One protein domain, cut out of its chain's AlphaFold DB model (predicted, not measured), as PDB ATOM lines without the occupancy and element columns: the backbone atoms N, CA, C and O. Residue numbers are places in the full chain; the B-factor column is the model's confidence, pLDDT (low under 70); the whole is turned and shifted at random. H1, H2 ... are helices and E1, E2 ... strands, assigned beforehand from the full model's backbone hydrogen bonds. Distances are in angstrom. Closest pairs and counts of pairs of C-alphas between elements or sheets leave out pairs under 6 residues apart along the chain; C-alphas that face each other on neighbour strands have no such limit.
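AT A GLANCE: This is residues 125 to 256 of the 300 residues of an uncharacterized protein of Pseudocohnilembus persalinus (UniProt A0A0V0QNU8). A twisted sheet of four antiparallel strands, E1 to E4, has one long helix, H4, running across one face; residues 232 to 243 of H4 make this packing, and its first residues reach out past the sheet to the short helix H3. H2 sits between the sheet and H4, H5 follows the last end of H4, and in the long link after E4 residues 182 to 188 stick out as a loose loop. The printed part has 132 residues with five named helices and four named strands, in the order H1 E1 E2 E3 E4 H2 H3 H4 H5; the sheet's order is E1 - E2 - E3 - E4, and the class is mixed. It is compact, with a radius of gyration of the C-alphas of 16.2 A and spans of 46 by 45 by 36 A.

HOW THE PARTS SIT: Look first at E1, residues 131 to 138, E2, 149 to 155, E3, 160 to 166, and E4, 174 to 178: they form a meander, each strand the antiparallel neighbour of the one before. Within hydrogen-bond range you find N 135 and O 152 at 2.8 A between E1 and E2, N 153 and O 162 at 2.8 A between E2 and E3, and N 163 and O 175 at 3.2 A between E3 and E4. H4, residues 219 to 243, is on the sheet at a height of 10.5 A, over E1, E2 and E3; it runs across the strands, at 78 degrees to E1 on the local plane. Its closest C-alphas to E1 are those of Ile 240 and Tyr 136, 6.6 A apart. H2, residues 202 to 206, only grazes the sheet; the C-alphas of Phe 206 and Gln 164 are its closest to E3, at 6.0 A. H3, residues 211 to 214, touches H4 at residues 221 to 226 alone, closest at the C-alphas of Tyr 214 and Arg 222, 5.4 A. H5, residues 247 to 251, is close to H4 but not clearly touching, with the C-alphas of Leu 243 and Tyr 250 closest at 7.4 A. H1, residues 126 to 129, is only just not on the sheet, with 4 pairs of C-alphas within 10 A. Every O i to N i+4 pair is within range in H4 and H5; H2 has 0 of 1, but 2 of 2 O i to N i+3 pairs, and H1 and H3 are too short for an O i to N i+4 pair.

IN THESE COORDINATES: Find C-alpha 131 at (30.447, -15.226, 30.098), where E1 begins; it runs 20.9 A. E2 and E3 each run 20.1 A, and E4 12.6 A. H4 runs 34.3 A from C-alpha 219 at (-4.640, -28.173, 32.162) to C-alpha 243 at (23.755, -11.299, 41.505), and H5 ends at C-alpha 251, (33.159, -13.712, 43.230).

THE WHOLE: The two C-alphas farthest apart, of Ser 186 and Lys 256, are 48.1 A apart. The printed part has no cut, and the link E4 to H2, 23 residues, is long. Mean pLDDT of the printed part is 71.1; among the residues under 70 are 167 to 199.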
ATOM      1  N   GLU A 125      29.582 -26.500  32.242       68.19
ATOM      2  CA  GLU A 125      29.294 -26.059  30.888       68.19
ATOM      3  C   GLU A 125      30.301 -24.985  30.463       68.19
ATOM      4  O   GLU A 125      30.242 -23.857  30.940       68.19
ATOM      5  N   LYS A 126      31.152 -25.301  29.475       73.75
ATOM      6  CA  LYS A 126      32.148 -24.378  28.878       73.75
ATOM      7  C   LYS A 126      31.602 -22.997  28.490       73.75
ATOM      8  O   LYS A 126      32.366 -22.060  28.306       73.75
ATOM      9  N   LEU A 127      30.291 -22.897  28.278       75.94
ATOM     10  CA  LEU A 127      29.625 -21.656  27.908       75.94
ATOM     11  C   LEU A 127      29.475 -20.699  29.105       75.94
ATOM     12  O   LEU A 127      29.459 -19.496  28.888       75.94
ATOM     13  N   ILE A 128      29.403 -21.203  30.344       81.19
ATOM     14  CA  ILE A 128      29.383 -20.371  31.560       81.19
ATOM     15  C   ILE A 128      30.730 -19.668  31.730       81.19
ATOM     16  O   ILE A 128      30.762 -18.457  31.921       81.19
ATOM     17  N   ASP A 129      31.828 -20.404  31.554       81.50
ATOM     18  CA  ASP A 129      33.188 -19.858  31.653       81.50
ATOM     19  C   ASP A 129      33.466 -18.776  30.592       81.50
ATOM     20  O   ASP A 129      34.342 -17.934  30.764       81.50
ATOM     21  N   ALA A 130      32.709 -18.789  29.490       84.00
ATOM     22  CA  ALA A 130      32.815 -17.807  28.420       84.00
ATOM     23  C   ALA A 130      32.017 -16.516  28.686       84.00
ATOM     24  O   ALA A 130      32.107 -15.597  27.870       84.00
ATOM     25  N   ILE A 131      31.227 -16.429  29.768       87.00
ATOM     26  CA  ILE A 131      30.447 -15.226  30.098       87.00
ATOM     27  C   ILE A 131      31.399 -14.100  30.510       87.00
ATOM     28  O   ILE A 131      32.100 -14.184  31.514       87.00
ATOM     29  N   THR A 132      31.369 -13.003  29.759       87.50
ATOM     30  CA  THR A 132      32.199 -11.812  30.004       87.50
ATOM     31  C   THR A 132      31.436 -10.690  30.695       87.50
ATOM     32  O   THR A 132      32.045  -9.827  31.325       87.50
ATOM     33  N   LYS A 133      30.108 -10.674  30.556       90.06
ATOM     34  CA  LYS A 133      29.232  -9.624  31.080       90.06
ATOM     35  C   LYS A 133      27.806 -10.146  31.221       90.06
ATOM     36  O   LYS A 133      27.315 -10.855  30.337       90.06
ATOM     37  N   ILE A 134      27.132  -9.737  32.291       90.25
ATOM     38  CA  ILE A 134      25.682  -9.870  32.450       90.25
ATOM     39  C   ILE A 134      25.101  -8.471  32.645       90.25
ATOM     40  O   ILE A 134      25.466  -7.770  33.586       90.25
ATOM     41  N   ASP A 135      24.183  -8.077  31.767       89.25
ATOM     42  CA  ASP A 135      23.485  -6.797  31.848       89.25
ATOM     43  C   ASP A 135      22.005  -6.965  32.128       89.25
ATOM     44  O   ASP A 135      21.360  -7.927  31.712       89.25
ATOM     45  N   TYR A 136      21.458  -5.928  32.750       89.12
ATOM     46  CA  TYR A 136      20.035  -5.723  32.903       89.12
ATOM     47  C   TYR A 136      19.656  -4.343  32.369       89.12
ATOM     48  O   TYR A 136      20.296  -3.337  32.671       89.12
ATOM     49  N   MET A 137      18.571  -4.294  31.602       84.50
ATOM     50  CA  MET A 137      18.000  -3.049  31.112       84.50
ATOM     51  C   MET A 137      16.492  -3.062  31.315       84.50
ATOM     52  O   MET A 137      15.787  -3.925  30.790       84.50
ATOM     53  N   LYS A 138      15.989  -2.083  32.063       83.19
ATOM     54  CA  LYS A 138      14.553  -1.854  32.216       83.19
ATOM     55  C   LYS A 138      14.002  -1.199  30.953       83.19
ATOM     56  O   LYS A 138      14.548  -0.197  30.497       83.19
ATOM     57  N   ASP A 139      12.920  -1.734  30.403       80.88
ATOM     58  CA  ASP A 139      12.229  -1.103  29.281       80.88
ATOM     59  C   ASP A 139      11.255  -0.054  29.826       80.88
ATOM     60  O   ASP A 139      10.229  -0.367  30.429       80.88
ATOM     61  N   THR A 140      11.616   1.214  29.647       74.50
ATOM     62  CA  THR A 140      10.810   2.365  30.068       74.50
ATOM     63  C   THR A 140       9.956   2.936  28.937       74.50
ATOM     64  O   THR A 140       9.341   3.985  29.119       74.50
ATOM     65  N   SER A 141       9.950   2.305  27.755       76.06
ATOM     66  CA  SER A 141       9.217   2.807  26.589       76.06
ATOM     67  C   SER A 141       7.707   2.586  26.693       76.06
ATOM     68  O   SER A 141       6.943   3.344  26.095       76.06
ATOM     69  N   ASP A 142       7.277   1.606  27.496       72.31
ATOM     70  CA  ASP A 142       5.873   1.265  27.716       72.31
ATOM     71  C   ASP A 142       5.431   1.548  29.170       72.31
ATOM     72  O   ASP A 142       5.632   0.721  30.066       72.31
ATOM     73  N   PRO A 143       4.773   2.696  29.433       68.44
ATOM     74  CA  PRO A 143       4.269   3.040  30.761       68.44
ATOM     75  C   PRO A 143       3.183   2.090  31.277       68.44
ATOM     76  O   PRO A 143       2.925   2.072  32.481       68.44
ATOM     77  N   ALA A 144       2.511   1.340  30.393       68.12
ATOM     78  CA  ALA A 144       1.489   0.376  30.792       68.12
ATOM     79  C   ALA A 144       2.110  -0.888  31.403       68.12
ATOM     80  O   ALA A 144       1.454  -1.571  32.191       68.12
ATOM     81  N   HIS A 145       3.381  -1.162  31.095       69.81
ATOM     82  CA  HIS A 145       4.102  -2.335  31.569       69.81
ATOM     83  C   HIS A 145       5.444  -1.935  32.210       69.81
ATOM     84  O   HIS A 145       6.518  -2.258  31.701       69.81
ATOM     85  N   PRO A 146       5.411  -1.283  33.390       65.69
ATOM     86  CA  PRO A 146       6.604  -0.780  34.080       65.69
ATOM     87  C   PRO A 146       7.561  -1.878  34.576       65.69
ATOM     88  O   PRO A 146       8.629  -1.577  35.114       65.69
ATOM     89  N   HIS A 147       7.164  -3.144  34.447       72.88
ATOM     90  CA  HIS A 147       7.942  -4.320  34.823       72.88
ATOM     91  C   HIS A 147       8.653  -4.959  33.631       72.88
ATOM     92  O   HIS A 147       9.216  -6.038  33.785       72.88
ATOM     93  N   ASN A 148       8.635  -4.323  32.458       80.62
ATOM     94  CA  ASN A 148       9.378  -4.827  31.318       80.62
ATOM     95  C   ASN A 148      10.874  -4.660  31.552       80.62
ATOM     96  O   ASN A 148      11.348  -3.594  31.956       80.62
ATOM     97  N   PHE A 149      11.633  -5.710  31.275       83.88
ATOM     98  CA  PHE A 149      13.084  -5.649  31.329       83.88
ATOM     99  C   PHE A 149      13.727  -6.721  30.460       83.88
ATOM    100  O   PHE A 149      13.093  -7.694  30.061       83.88
ATOM    101  N   THR A 150      15.006  -6.534  30.175       85.44
ATOM    102  CA  THR A 150      15.845  -7.478  29.447       85.44
ATOM    103  C   THR A 150      17.044  -7.844  30.301       85.44
ATOM    104  O   THR A 150      17.646  -6.961  30.907       85.44
ATOM    105  N   ILE A 151      17.395  -9.127  30.319       86.44
ATOM    106  CA  ILE A 151      18.672  -9.618  30.835       86.44
ATOM    107  C   ILE A 151      19.494 -10.117  29.649       86.44
ATOM    108  O   ILE A 151      18.983 -10.897  28.841       86.44
ATOM    109  N   SER A 152      20.742  -9.669  29.542       87.50
ATOM    110  CA  SER A 152      21.643  -9.995  28.435       87.50
ATOM    111  C   SER A 152      22.926 -10.626  28.961       87.50
ATOM    112  O   SER A 152      23.535 -10.100  29.885       87.50
ATOM    113  N   PHE A 153      23.333 -11.740  28.365       87.75
ATOM    114  CA  PHE A 153      24.579 -12.441  28.662       87.75
ATOM    115  C   PHE A 153      25.497 -12.322  27.451       87.75
ATOM    116  O   PHE A 153      25.081 -12.661  26.341       87.75
ATOM    117  N   TYR A 154      26.720 -11.847  27.662       86.19
ATOM    118  CA  TYR A 154      27.721 -11.653  26.613       86.19
ATOM    119  C   TYR A 154      28.837 -12.676  26.746       86.19
ATOM    120  O   TYR A 154      29.273 -12.966  27.860       86.19
ATOM    121  N   PHE A 155      29.332 -13.171  25.614       83.81
ATOM    122  CA  PHE A 155      30.355 -14.212  25.572       83.81
ATOM    123  C   PHE A 155      31.623 -13.734  24.857       83.81
ATOM    124  O   PHE A 155      31.558 -12.911  23.941       83.81
ATOM    125  N   ASP A 156      32.778 -14.254  25.277       72.88
ATOM    126  CA  ASP A 156      34.100 -13.900  24.724       72.88
ATOM    127  C   ASP A 156      34.246 -14.294  23.233       72.88
ATOM    128  O   ASP A 156      34.936 -13.657  22.432       72.88
ATOM    129  N   THR A 157      33.503 -15.311  22.791       63.91
ATOM    130  CA  THR A 157      33.451 -15.744  21.393       63.91
ATOM    131  C   THR A 157      32.720 -14.718  20.518       63.91
ATOM    132  O   THR A 157      31.517 -14.780  20.315       63.91
ATOM    133  N   LYS A 158      33.461 -13.738  19.980       56.81
ATOM    134  CA  LYS A 158      33.068 -12.816  18.887       56.81
ATOM    135  C   LYS A 158      31.587 -12.378  18.891       56.81
ATOM    136  O   LYS A 158      30.815 -12.787  18.030       56.81
ATOM    137  N   LYS A 159      31.240 -11.415  19.756       62.19
ATOM    138  CA  LYS A 159      29.946 -10.689  19.747       62.19
ATOM    139  C   LYS A 159      28.709 -11.587  19.882       62.19
ATOM    140  O   LYS A 159      27.640 -11.244  19.371       62.19
ATOM    141  N   GLU A 160      28.838 -12.724  20.548       70.94
ATOM    142  CA  GLU A 160      27.688 -13.549  20.893       70.94
ATOM    143  C   GLU A 160      26.985 -12.968  22.124       70.94
ATOM    144  O   GLU A 160      27.610 -12.649  23.138       70.94
ATOM    145  N   GLU A 161      25.669 -12.795  22.009       78.50
ATOM    146  CA  GLU A 161      24.818 -12.260  23.064       78.50
ATOM    147  C   GLU A 161      23.527 -13.083  23.143       78.50
ATOM    148  O   GLU A 161      22.846 -13.322  22.139       78.50
ATOM    149  N   ILE A 162      23.164 -13.499  24.355       76.69
ATOM    150  CA  ILE A 162      21.899 -14.183  24.630       76.69
ATOM    151  C   ILE A 162      21.026 -13.260  25.476       76.69
ATOM    152  O   ILE A 162      21.428 -12.858  26.565       76.69
ATOM    153  N   LYS A 163      19.814 -12.951  24.992       78.81
ATOM    154  CA  LYS A 163      18.852 -12.086  25.692       78.81
ATOM    155  C   LYS A 163      17.615 -12.839  26.150       78.81
ATOM    156  O   LYS A 163      17.012 -13.599  25.386       78.81
ATOM    157  N   GLN A 164      17.179 -12.510  27.358       76.19
ATOM    158  CA  GLN A 164      15.874 -12.859  27.905       76.19
ATOM    159  C   GLN A 164      15.067 -11.576  28.127       76.19
ATOM    160  O   GLN A 164      15.499 -10.715  28.891       76.19
ATOM    161  N   ILE A 165      13.908 -11.438  27.476       75.19
ATOM    162  CA  ILE A 165      13.044 -10.255  27.596       75.19
ATOM    163  C   ILE A 165      11.772 -10.632  28.365       75.19
ATOM    164  O   ILE A 165      11.128 -11.646  28.098       75.19
ATOM    165  N   PHE A 166      11.401  -9.792  29.323       73.81
ATOM    166  CA  PHE A 166      10.216  -9.914  30.164       73.81
ATOM    167  C   PHE A 166       9.258  -8.767  29.824       73.81
ATOM    168  O   PHE A 166       9.690  -7.613  29.798       73.81
ATOM    169  N   LYS A 167       7.983  -9.070  29.524       69.75
ATOM    170  CA  LYS A 167       6.989  -8.092  29.042       69.75
ATOM    171  C   LYS A 167       5.628  -8.205  29.748       69.75
ATOM    172  O   LYS A 167       4.774  -8.983  29.341       69.75
ATOM    173  N   GLY A 168       5.373  -7.360  30.742       65.38
ATOM    174  CA  GLY A 168       4.122  -7.288  31.500       65.38
ATOM    175  C   GLY A 168       4.110  -8.214  32.719       65.38
ATOM    176  O   GLY A 168       5.149  -8.485  33.309       65.38
ATOM    177  N   GLN A 169       2.922  -8.694  33.115       51.81
ATOM    178  CA  GLN A 169       2.762  -9.742  34.147       51.81
ATOM    179  C   GLN A 169       2.964 -11.165  33.587       51.81
ATOM    180  O   GLN A 169       2.761 -12.150  34.295       51.81
ATOM    181  N   GLY A 170       3.383 -11.270  32.324       49.25
ATOM    182  CA  GLY A 170       3.829 -12.496  31.678       49.25
ATOM    183  C   GLY A 170       5.195 -12.297  31.011       49.25
ATOM    184  O   GLY A 170       5.545 -11.230  30.535       49.25
ATOM    185  N   VAL A 171       6.016 -13.332  30.992       44.31
ATOM    186  CA  VAL A 171       7.173 -13.496  30.111       44.31
ATOM    187  C   VAL A 171       6.688 -13.660  28.667       44.31
ATOM    188  O   VAL A 171       5.968 -14.605  28.355       44.31
ATOM    189  N   LEU A 172       7.094 -12.764  27.770       47.09
ATOM    190  CA  LEU A 172       6.939 -12.975  26.336       47.09
ATOM    191  C   LEU A 172       8.189 -12.458  25.613       47.09
ATOM    192  O   LEU A 172       8.491 -11.263  25.626       47.09
ATOM    193  N   ARG A 173       8.840 -13.420  24.946       49.75
ATOM    194  CA  ARG A 173       9.982 -13.380  24.012       49.75
ATOM    195  C   ARG A 173      11.417 -13.485  24.554       49.75
ATOM    196  O   ARG A 173      11.970 -12.608  25.202       49.75
ATOM    197  N   LYS A 174      12.064 -14.556  24.083       42.69
ATOM    198  CA  LYS A 174      13.510 -14.752  23.947       42.69
ATOM    199  C   LYS A 174      13.972 -14.096  22.641       42.69
ATOM    200  O   LYS A 174      13.293 -14.231  21.624       42.69
ATOM    201  N   THR A 175      15.140 -13.460  22.619       44.34
ATOM    202  CA  THR A 175      15.839 -13.148  21.361       44.34
ATOM    203  C   THR A 175      17.263 -13.668  21.473       44.34
ATOM    204  O   THR A 175      18.037 -13.232  22.319       44.34
ATOM    205  N   PHE A 176      17.599 -14.631  20.621       42.16
ATOM    206  CA  PHE A 176      18.977 -15.044  20.392       42.16
ATOM    207  C   PHE A 176      19.500 -14.169  19.247       42.16
ATOM    208  O   PHE A 176      18.961 -14.252  18.145       42.16
ATOM    209  N   ILE A 177      20.489 -13.305  19.488       43.22
ATOM    210  CA  ILE A 177      21.191 -12.610  18.400       43.22
ATOM    211  C   ILE A 177      22.598 -13.191  18.342       43.22
ATOM    212  O   ILE A 177      23.523 -12.718  18.992       43.22
ATOM    213  N   MET A 178      22.758 -14.246  17.544       39.44
ATOM    214  CA  MET A 178      24.080 -14.681  17.106       39.44
ATOM    215  C   MET A 178      24.539 -13.731  15.997       39.44
ATOM    216  O   MET A 178      24.065 -13.826  14.861       39.44
ATOM    217  N   TYR A 179      25.471 -12.825  16.292       39.03
ATOM    218  CA  TYR A 179      26.198 -12.109  15.245       39.03
ATOM    219  C   TYR A 179      27.239 -13.042  14.618       39.03
ATOM    220  O   TYR A 179      28.440 -12.886  14.821       39.03
ATOM    221  N   ASN A 180      26.793 -13.995  13.796       33.97
ATOM    222  CA  ASN A 180      27.716 -14.610  12.850       33.97
ATOM    223  C   ASN A 180      28.153 -13.519  11.871       33.97
ATOM    224  O   ASN A 180      27.341 -12.941  11.151       33.97
ATOM    225  N   SER A 181      29.445 -13.204  11.888       30.55
ATOM    226  CA  SER A 181      30.062 -12.097  11.167       30.55
ATOM    227  C   SER A 181      30.085 -12.294   9.644       30.55
ATOM    228  O   SER A 181      31.157 -12.231   9.063       30.55
ATOM    229  N   VAL A 182      28.960 -12.547   8.971       29.16
ATOM    230  CA  VAL A 182      28.855 -12.470   7.505       29.16
ATOM    231  C   VAL A 182      27.397 -12.223   7.073       29.16
ATOM    232  O   VAL A 182      26.754 -13.132   6.574       29.16
ATOM    233  N   MET A 183      26.844 -11.018   7.265       27.91
ATOM    234  CA  MET A 183      25.925 -10.369   6.302       27.91
ATOM    235  C   MET A 183      25.462  -8.985   6.801       27.91
ATOM    236  O   MET A 183      25.289  -8.795   8.005       27.91
ATOM    237  N   PRO A 184      25.274  -8.001   5.900       32.41
ATOM    238  CA  PRO A 184      24.851  -6.657   6.271       32.41
ATOM    239  C   PRO A 184      23.372  -6.642   6.682       32.41
ATOM    240  O   PRO A 184      22.505  -7.157   5.981       32.41
ATOM    241  N   LEU A 185      23.109  -6.025   7.835       36.97
ATOM    242  CA  LEU A 185      21.790  -5.789   8.412       36.97
ATOM    243  C   LEU A 185      20.917  -4.939   7.478       36.97
ATOM    244  O   LEU A 185      21.127  -3.736   7.336       36.97
ATOM    245  N   SER A 186      19.880  -5.550   6.916       30.48
ATOM    246  CA  SER A 186      18.677  -4.833   6.500       30.48
ATOM    247  C   SER A 186      17.464  -5.675   6.876       30.48
ATOM    248  O   SER A 186      17.304  -6.777   6.356       30.48
ATOM    249  N   SER A 187      16.633  -5.124   7.765       31.72
ATOM    250  CA  SER A 187      15.476  -5.707   8.467       31.72
ATOM    251  C   SER A 187      15.826  -6.582   9.683       31.72
ATOM    252  O   SER A 187      16.491  -7.608   9.578       31.72
ATOM    253  N   GLU A 188      15.390  -6.127  10.864       36.28
ATOM    254  CA  GLU A 188      15.400  -6.859  12.135       36.28
ATOM    255  C   GLU A 188      14.517  -8.107  12.013       36.28
ATOM    256  O   GLU A 188      13.342  -8.113  12.379       36.28
ATOM    257  N   VAL A 189      15.063  -9.186  11.463       31.31
ATOM    258  CA  VAL A 189      14.400 -10.486  11.487       31.31
ATOM    259  C   VAL A 189      14.721 -11.139  12.830       31.31
ATOM    260  O   VAL A 189      15.760 -11.776  12.999       31.31
ATOM    261  N   GLN A 190      13.829 -10.960  13.808       38.94
ATOM    262  CA  GLN A 190      13.803 -11.762  15.034       38.94
ATOM    263  C   GLN A 190      13.453 -13.209  14.651       38.94
ATOM    264  O   GLN A 190      12.283 -13.527  14.453       38.94
ATOM    265  N   MET A 191      14.449 -14.084  14.491       37.03
ATOM    266  CA  MET A 191      14.199 -15.514  14.287       37.03
ATOM    267  C   MET A 191      14.035 -16.224  15.637       37.03
ATOM    268  O   MET A 191      14.936 -16.224  16.474       37.03
ATOM    269  N   GLU A 192      12.876 -16.850  15.841       41.62
ATOM    270  CA  GLU A 192      12.596 -17.731  16.976       41.62
ATOM    271  C   GLU A 192      13.270 -19.092  16.743       41.62
ATOM    272  O   GLU A 192      12.721 -19.979  16.093       41.62
ATOM    273  N   THR A 193      14.496 -19.275  17.236       42.28
ATOM    274  CA  THR A 193      15.187 -20.572  17.160       42.28
ATOM    275  C   THR A 193      15.097 -21.336  18.478       42.28
ATOM    276  O   THR A 193      15.519 -20.843  19.528       42.28
ATOM    277  N   ASN A 194      14.611 -22.580  18.413       48.28
ATOM    278  CA  ASN A 194      14.764 -23.566  19.484       48.28
ATOM    279  C   ASN A 194      16.256 -23.769  19.762       48.28
ATOM    280  O   ASN A 194      16.983 -24.296  18.927       48.28
ATOM    281  N   THR A 195      16.720 -23.370  20.942       50.94
ATOM    282  CA  THR A 195      18.154 -23.326  21.263       50.94
ATOM    283  C   THR A 195      18.809 -24.687  21.502       50.94
ATOM    284  O   THR A 195      19.990 -24.741  21.807       50.94
ATOM    285  N   GLY A 196      18.066 -25.795  21.414       53.16
ATOM    286  CA  GLY A 196      18.615 -27.152  21.549       53.16
ATOM    287  C   GLY A 196      19.185 -27.511  22.931       53.16
ATOM    288  O   GLY A 196      19.676 -28.624  23.103       53.16
ATOM    289  N   PHE A 197      19.122 -26.612  23.921       61.12
ATOM    290  CA  PHE A 197      19.617 -26.870  25.273       61.12
ATOM    291  C   PHE A 197      18.827 -27.988  25.960       61.12
ATOM    292  O   PHE A 197      17.599 -28.066  25.849       61.12
ATOM    293  N   LYS A 198      19.540 -28.841  26.705       61.84
ATOM    294  CA  LYS A 198      18.931 -29.879  27.544       61.84
ATOM    295  C   LYS A 198      18.009 -29.235  28.585       61.84
ATOM    296  O   LYS A 198      18.271 -28.127  29.048       61.84
ATOM    297  N   SER A 199      16.942 -29.937  28.972       63.50
ATOM    298  CA  SER A 199      15.939 -29.427  29.922       63.50
ATOM    299  C   SER A 199      16.507 -29.050  31.288       63.50
ATOM    300  O   SER A 199      15.905 -28.212  31.956       63.50
ATOM    301  N   ASP A 200      17.640 -29.652  31.651       70.19
ATOM    302  CA  ASP A 200      18.253 -29.570  32.979       70.19
ATOM    303  C   ASP A 200      19.511 -28.678  32.982       70.19
ATOM    304  O   ASP A 200      20.229 -28.617  33.972       70.19
ATOM    305  N   SER A 201      19.789 -27.988  31.869       75.12
ATOM    306  CA  SER A 201      20.889 -27.022  31.744       75.12
ATOM    307  C   SER A 201      20.471 -25.640  32.254       75.12
ATOM    308  O   SER A 201      19.307 -25.246  32.093       75.12
ATOM    309  N   PHE A 202      21.429 -24.867  32.778       76.88
ATOM    310  CA  PHE A 202      21.241 -23.450  33.109       76.88
ATOM    311  C   PHE A 202      20.667 -22.676  31.914       76.88
ATOM    312  O   PHE A 202      19.696 -21.932  32.055       76.88
ATOM    313  N   PHE A 203      21.153 -22.946  30.698       77.62
ATOM    314  CA  PHE A 203      20.696 -22.244  29.496       77.62
ATOM    315  C   PHE A 203      19.249 -22.562  29.087       77.62
ATOM    316  O   PHE A 203      18.686 -21.897  28.208       77.62
ATOM    317  N   SER A 204      18.595 -23.528  29.746       77.44
ATOM    318  CA  SER A 204      17.153 -23.741  29.611       77.44
ATOM    319  C   SER A 204      16.321 -22.568  30.150       77.44
ATOM    320  O   SER A 204      15.168 -22.418  29.727       77.44
ATOM    321  N   PHE A 205      16.907 -21.723  31.012       79.50
ATOM    322  CA  PHE A 205      16.373 -20.420  31.428       79.50
ATOM    323  C   PHE A 205      16.044 -19.550  30.218       79.50
ATOM    324  O   PHE A 205      14.978 -18.944  30.140       79.50
ATOM    325  N   PHE A 206      16.916 -19.572  29.211       76.00
ATOM    326  CA  PHE A 206      16.683 -18.765  28.035       76.00
ATOM    327  C   PHE A 206      15.578 -19.345  27.158       76.00
ATOM    328  O   PHE A 206      15.112 -18.665  26.267       76.00
ATOM    329  N   THR A 207      15.193 -20.624  27.249       74.25
ATOM    330  CA  THR A 207      14.249 -21.247  26.289       74.25
ATOM    331  C   THR A 207      12.902 -20.526  26.261       74.25
ATOM    332  O   THR A 207      12.237 -20.424  27.288       74.25
ATOM    333  N   ALA A 208      12.500 -20.075  25.066       65.62
ATOM    334  CA  ALA A 208      11.298 -19.281  24.854       65.62
ATOM    335  C   ALA A 208      10.048 -20.040  25.313       65.62
ATOM    336  O   ALA A 208       9.897 -21.229  25.023       65.62
ATOM    337  N   ARG A 209       9.165 -19.341  26.029       69.25
ATOM    338  CA  ARG A 209       7.852 -19.831  26.460       69.25
ATOM    339  C   ARG A 209       6.857 -18.694  26.287       69.25
ATOM    340  O   ARG A 209       7.107 -17.600  26.785       69.25
ATOM    341  N   ASN A 210       5.761 -18.957  25.587       70.12
ATOM    342  CA  ASN A 210       4.606 -18.073  25.523       70.12
ATOM    343  C   ASN A 210       3.411 -18.837  26.097       70.12
ATOM    344  O   ASN A 210       3.117 -19.930  25.624       70.12
ATOM    345  N   LEU A 211       2.737 -18.297  27.120       70.94
ATOM    346  CA  LEU A 211       1.555 -18.947  27.703       70.94
ATOM    347  C   LEU A 211       0.388 -19.040  26.720       70.94
ATOM    348  O   LEU A 211      -0.445 -19.931  26.874       70.94
ATOM    349  N   GLU A 212       0.342 -18.169  25.710       73.31
ATOM    350  CA  GLU A 212      -0.689 -18.209  24.672       73.31
ATOM    351  C   GLU A 212      -0.653 -19.534  23.895       73.31
ATOM    352  O   GLU A 212      -1.702 -20.108  23.612       73.31
ATOM    353  N   ASP A 213       0.540 -20.101  23.687       76.88
ATOM    354  CA  ASP A 213       0.731 -21.395  23.016       76.88
ATOM    355  C   ASP A 213       0.193 -22.585  23.843       76.88
ATOM    356  O   ASP A 213       0.102 -23.714  23.348       76.88
ATOM    357  N   TYR A 214      -0.141 -22.352  25.118       77.06
ATOM    358  CA  TYR A 214      -0.657 -23.354  26.054       77.06
ATOM    359  C   TYR A 214      -2.142 -23.163  26.392       77.06
ATOM    360  O   TYR A 214      -2.666 -23.921  27.211       77.06
ATOM    361  N   ILE A 215      -2.837 -22.197  25.776       78.56
ATOM    362  CA  ILE A 215      -4.267 -21.940  26.034       78.56
ATOM    363  C   ILE A 215      -5.117 -23.167  25.683       78.56
ATOM    364  O   ILE A 215      -5.948 -23.584  26.491       78.56
ATOM    365  N   ASP A 216      -4.854 -23.778  24.528       85.31
ATOM    366  CA  ASP A 216      -5.611 -24.929  24.014       85.31
ATOM    367  C   ASP A 216      -5.081 -26.284  24.519       85.31
ATOM    368  O   ASP A 216      -5.540 -27.350  24.099       85.31
ATOM    369  N   LYS A 217      -4.083 -26.265  25.408       86.50
ATOM    370  CA  LYS A 217      -3.430 -27.475  25.909       86.50
ATOM    371  C   LYS A 217      -4.093 -28.014  27.177       86.50
ATOM    372  O   LYS A 217      -4.768 -27.269  27.890       86.50
ATOM    373  N   PRO A 218      -3.895 -29.310  27.496       91.06
ATOM    374  CA  PRO A 218      -4.403 -29.890  28.732       91.06
ATOM    375  C   PRO A 218      -3.980 -29.075  29.959       91.06
ATOM    376  O   PRO A 218      -2.861 -28.561  30.019       91.06
ATOM    377  N   GLU A 219      -4.854 -28.998  30.964       86.12
ATOM    378  CA  GLU A 219      -4.640 -28.173  32.162       86.12
ATOM    379  C   GLU A 219      -3.299 -28.465  32.859       86.12
ATOM    380  O   GLU A 219      -2.637 -27.545  33.341       86.12
ATOM    381  N   GLU A 220      -2.860 -29.726  32.876       88.69
ATOM    382  CA  GLU A 220      -1.562 -30.102  33.443       88.69
ATOM    383  C   GLU A 220      -0.372 -29.513  32.673       88.69
ATOM    384  O   GLU A 220       0.592 -29.055  33.292       88.69
ATOM    385  N   GLU A 221      -0.435 -29.474  31.339       85.06
ATOM    386  CA  GLU A 221       0.611 -28.861  30.514       85.06
ATOM    387  C   GLU A 221       0.656 -27.348  30.722       85.06
ATOM    388  O   GLU A 221       1.742 -26.786  30.881       85.06
ATOM    389  N   ARG A 222      -0.514 -26.702  30.805       80.06
ATOM    390  CA  ARG A 222      -0.620 -25.264  31.078       80.06
ATOM    391  C   ARG A 222      -0.043 -24.909  32.449       80.06
ATOM    392  O   ARG A 222       0.851 -24.072  32.535       80.06
ATOM    393  N   LYS A 223      -0.445 -25.622  33.509       80.75
ATOM    394  CA  LYS A 223       0.098 -25.430  34.869       80.75
ATOM    395  C   LYS A 223       1.607 -25.661  34.928       80.75
ATOM    396  O   LYS A 223       2.317 -24.985  35.674       80.75
ATOM    397  N   LYS A 224       2.128 -26.627  34.165       84.12
ATOM    398  CA  LYS A 224       3.572 -26.874  34.082       84.12
ATOM    399  C   LYS A 224       4.302 -25.705  33.414       84.12
ATOM    400  O   LYS A 224       5.365 -25.323  33.904       84.12
ATOM    401  N   ALA A 225       3.745 -25.143  32.341       78.81
ATOM    402  CA  ALA A 225       4.298 -23.969  31.667       78.81
ATOM    403  C   ALA A 225       4.290 -22.734  32.585       78.81
ATOM    404  O   ALA A 225       5.338 -22.113  32.755       78.81
ATOM    405  N   GLU A 226       3.166 -22.460  33.256       79.50
ATOM    406  CA  GLU A 226       3.015 -21.375  34.240       79.50
ATOM    407  C   GLU A 226       4.065 -21.472  35.358       79.50
ATOM    408  O   GLU A 226       4.800 -20.519  35.612       79.50
ATOM    409  N   ARG A 227       4.216 -22.652  35.979       83.19
ATOM    410  CA  ARG A 227       5.224 -22.868  37.034       83.19
ATOM    411  C   ARG A 227       6.645 -22.645  36.540       83.19
ATOM    412  O   ARG A 227       7.470 -22.107  37.273       83.19
ATOM    413  N   LYS A 228       6.961 -23.110  35.330       81.25
ATOM    414  CA  LYS A 228       8.318 -22.987  34.790       81.25
ATOM    415  C   LYS A 228       8.657 -21.531  34.480       81.25
ATOM    416  O   LYS A 228       9.751 -21.082  34.781       81.25
ATOM    417  N   MET A 229       7.693 -20.801  33.942       79.31
ATOM    418  CA  MET A 229       7.808 -19.381  33.646       79.31
ATOM    419  C   MET A 229       7.928 -18.517  34.902       79.31
ATOM    420  O   MET A 229       8.729 -17.588  34.927       79.31
ATOM    421  N   GLY A 230       7.184 -18.839  35.961       80.50
ATOM    422  CA  GLY A 230       7.356 -18.157  37.239       80.50
ATOM    423  C   GLY A 230       8.733 -18.398  37.854       80.50
ATOM    424  O   GLY A 230       9.346 -17.449  38.329       80.50
ATOM    425  N   ARG A 231       9.293 -19.610  37.724       83.25
ATOM    426  CA  ARG A 231      10.697 -19.866  38.096       83.25
ATOM    427  C   ARG A 231      11.684 -19.043  37.274       83.25
ATOM    428  O   ARG A 231      12.632 -18.515  37.840       83.25
ATOM    429  N   ASP A 232      11.484 -18.910  35.960       83.56
ATOM    430  CA  ASP A 232      12.350 -18.039  35.150       83.56
ATOM    431  C   ASP A 232      12.267 -16.587  35.650       83.56
ATOM    432  O   ASP A 232      13.278 -15.899  35.753       83.56
ATOM    433  N   PHE A 233      11.072 -16.109  36.001       82.75
ATOM    434  CA  PHE A 233      10.912 -14.771  36.561       82.75
ATOM    435  C   PHE A 233      11.623 -14.615  37.915       82.75
ATOM    436  O   PHE A 233      12.297 -13.611  38.123       82.75
ATOM    437  N   GLU A 234      11.529 -15.603  38.806       84.50
ATOM    438  CA  GLU A 234      12.258 -15.623  40.085       84.50
ATOM    439  C   GLU A 234      13.776 -15.572  39.872       84.50
ATOM    440  O   GLU A 234      14.448 -14.736  40.474       84.50
ATOM    441  N   ILE A 235      14.308 -16.394  38.958       87.19
ATOM    442  CA  ILE A 235      15.733 -16.377  38.585       87.19
ATOM    443  C   ILE A 235      16.127 -14.991  38.073       87.19
ATOM    444  O   ILE A 235      17.140 -14.438  38.488       87.19
ATOM    445  N   ALA A 236      15.315 -14.397  37.201       87.38
ATOM    446  CA  ALA A 236      15.578 -13.069  36.668       87.38
ATOM    447  C   ALA A 236      15.599 -11.986  37.757       87.38
ATOM    448  O   ALA A 236      16.469 -11.119  37.735       87.38
ATOM    449  N   GLN A 237      14.680 -12.045  38.724       85.50
ATOM    450  CA  GLN A 237      14.696 -11.130  39.866       85.50
ATOM    451  C   GLN A 237      15.948 -11.320  40.722       85.50
ATOM    452  O   GLN A 237      16.554 -10.323  41.099       85.50
ATOM    453  N   LEU A 238      16.375 -12.561  40.967       89.88
ATOM    454  CA  LEU A 238      17.612 -12.844  41.695       89.88
ATOM    455  C   LEU A 238      18.834 -12.274  40.960       89.88
ATOM    456  O   LEU A 238      19.677 -11.624  41.569       89.88
ATOM    457  N   LEU A 239      18.899 -12.416  39.635       90.88
ATOM    458  CA  LEU A 239      19.972 -11.809  38.844       90.88
ATOM    459  C   LEU A 239      19.998 -10.281  38.994       90.88
ATOM    460  O   LEU A 239      21.054  -9.701  39.221       90.88
ATOM    461  N   ILE A 240      18.840  -9.625  38.893       88.69
ATOM    462  CA  ILE A 240      18.733  -8.157  38.893       88.69
ATOM    463  C   ILE A 240      18.950  -7.555  40.279       88.69
ATOM    464  O   ILE A 240      19.573  -6.504  40.405       88.69
ATOM    465  N   GLN A 241      18.376  -8.172  41.308       87.50
ATOM    466  CA  GLN A 241      18.344  -7.612  42.657       87.50
ATOM    467  C   GLN A 241      19.556  -8.026  43.489       87.50
ATOM    468  O   GLN A 241      19.884  -7.332  44.451       87.50
ATOM    469  N   GLU A 242      20.209  -9.133  43.129       90.56
ATOM    470  CA  GLU A 242      21.230  -9.754  43.963       90.56
ATOM    471  C   GLU A 242      22.525 -10.052  43.199       90.56
ATOM    472  O   GLU A 242      23.552  -9.456  43.519       90.56
ATOM    473  N   LEU A 243      22.502 -10.894  42.158       91.12
ATOM    474  CA  LEU A 243      23.755 -11.299  41.505       91.12
ATOM    475  C   LEU A 243      24.473 -10.125  40.831       91.12
ATOM    476  O   LEU A 243      25.663  -9.954  41.046       91.12
ATOM    477  N   ILE A 244      23.783  -9.330  40.007       90.81
ATOM    478  CA  ILE A 244      24.413  -8.235  39.253       90.81
ATOM    479  C   ILE A 244      24.936  -7.140  40.202       90.81
ATOM    480  O   ILE A 244      26.105  -6.782  40.077       90.81
ATOM    481  N   PRO A 245      24.151  -6.615  41.169       89.06
ATOM    482  CA  PRO A 245      24.624  -5.537  42.041       89.06
ATOM    483  C   PRO A 245      25.728  -5.950  43.018       89.06
ATOM    484  O   PRO A 245      26.514  -5.097  43.424       89.06
ATOM    485  N   TYR A 246      25.779  -7.226  43.411       89.12
ATOM    486  CA  TYR A 246      26.739  -7.747  44.389       89.12
ATOM    487  C   TYR A 246      27.688  -8.784  43.775       89.12
ATOM    488  O   TYR A 246      28.214  -9.642  44.485       89.12
ATOM    489  N   SER A 247      27.912  -8.721  42.458       91.31
ATOM    490  CA  SER A 247      28.658  -9.744  41.713       91.31
ATOM    491  C   SER A 247      30.074  -9.955  42.260       91.31
ATOM    492  O   SER A 247      30.504 -11.095  42.438       91.31
ATOM    493  N   LEU A 248      30.747  -8.869  42.654       88.12
ATOM    494  CA  LEU A 248      32.069  -8.916  43.271       88.12
ATOM    495  C   LEU A 248      32.056  -9.647  44.618       88.12
ATOM    496  O   LEU A 248      32.969 -10.412  44.909       88.12
ATOM    497  N   GLU A 249      31.024  -9.448  45.439       85.62
ATOM    498  CA  GLU A 249      30.901 -10.125  46.734       85.62
ATOM    499  C   GLU A 249      30.686 -11.634  46.554       85.62
ATOM    500  O   GLU A 249      31.216 -12.422  47.335       85.62
ATOM    501  N   TYR A 250      29.956 -12.045  45.510       87.50
ATOM    502  CA  TYR A 250      29.829 -13.454  45.130       87.50
ATOM    503  C   TYR A 250      31.145 -14.032  44.611       87.50
ATOM    504  O   TYR A 250      31.522 -15.129  45.019       87.50
ATOM    505  N   TYR A 251      31.861 -13.294  43.760       87.12
ATOM    506  CA  TYR A 251      33.159 -13.712  43.230       87.12
ATOM    507  C   TYR A 251      34.210 -13.888  44.333       87.12
ATOM    508  O   TYR A 251      34.950 -14.869  44.343       87.12
ATOM    509  N   LEU A 252      34.246 -12.954  45.286       82.81
ATOM    510  CA  LEU A 252      35.115 -12.995  46.464       82.81
ATOM    511  C   LEU A 252      34.594 -13.930  47.566       82.81
ATOM    512  O   LEU A 252      35.230 -14.051  48.609       82.81
ATOM    513  N   GLU A 253      33.442 -14.567  47.346       80.19
ATOM    514  CA  GLU A 253      32.804 -15.500  48.272       80.19
ATOM    515  C   GLU A 253      32.432 -14.901  49.646       80.19
ATOM    516  O   GLU A 253      32.240 -15.630  50.617       80.19
ATOM    517  N   LEU A 254      32.261 -13.576  49.732       76.19
ATOM    518  CA  LEU A 254      31.922 -12.853  50.969       76.19
ATOM    519  C   LEU A 254      30.473 -13.085  51.430       76.19
ATOM    520  O   LEU A 254      30.127 -12.790  52.570       76.19
ATOM    521  N   ARG A 255      29.616 -13.607  50.544       68.88
ATOM    522  CA  ARG A 255      28.199 -13.908  50.813       68.88
ATOM    523  C   ARG A 255      27.908 -15.383  51.105       68.88
ATOM    524  O   ARG A 255      26.755 -15.800  51.007       68.88
ATOM    525  N   LYS A 256      28.913 -16.198  51.439       63.91
ATOM    526  CA  LYS A 256      28.689 -17.616  51.769       63.91
ATOM    527  C   LYS A 256      27.755 -17.766  52.980       63.91
ATOM    528  O   LYS A 256      27.975 -17.166  54.027       63.91
TER     529      LYS A 256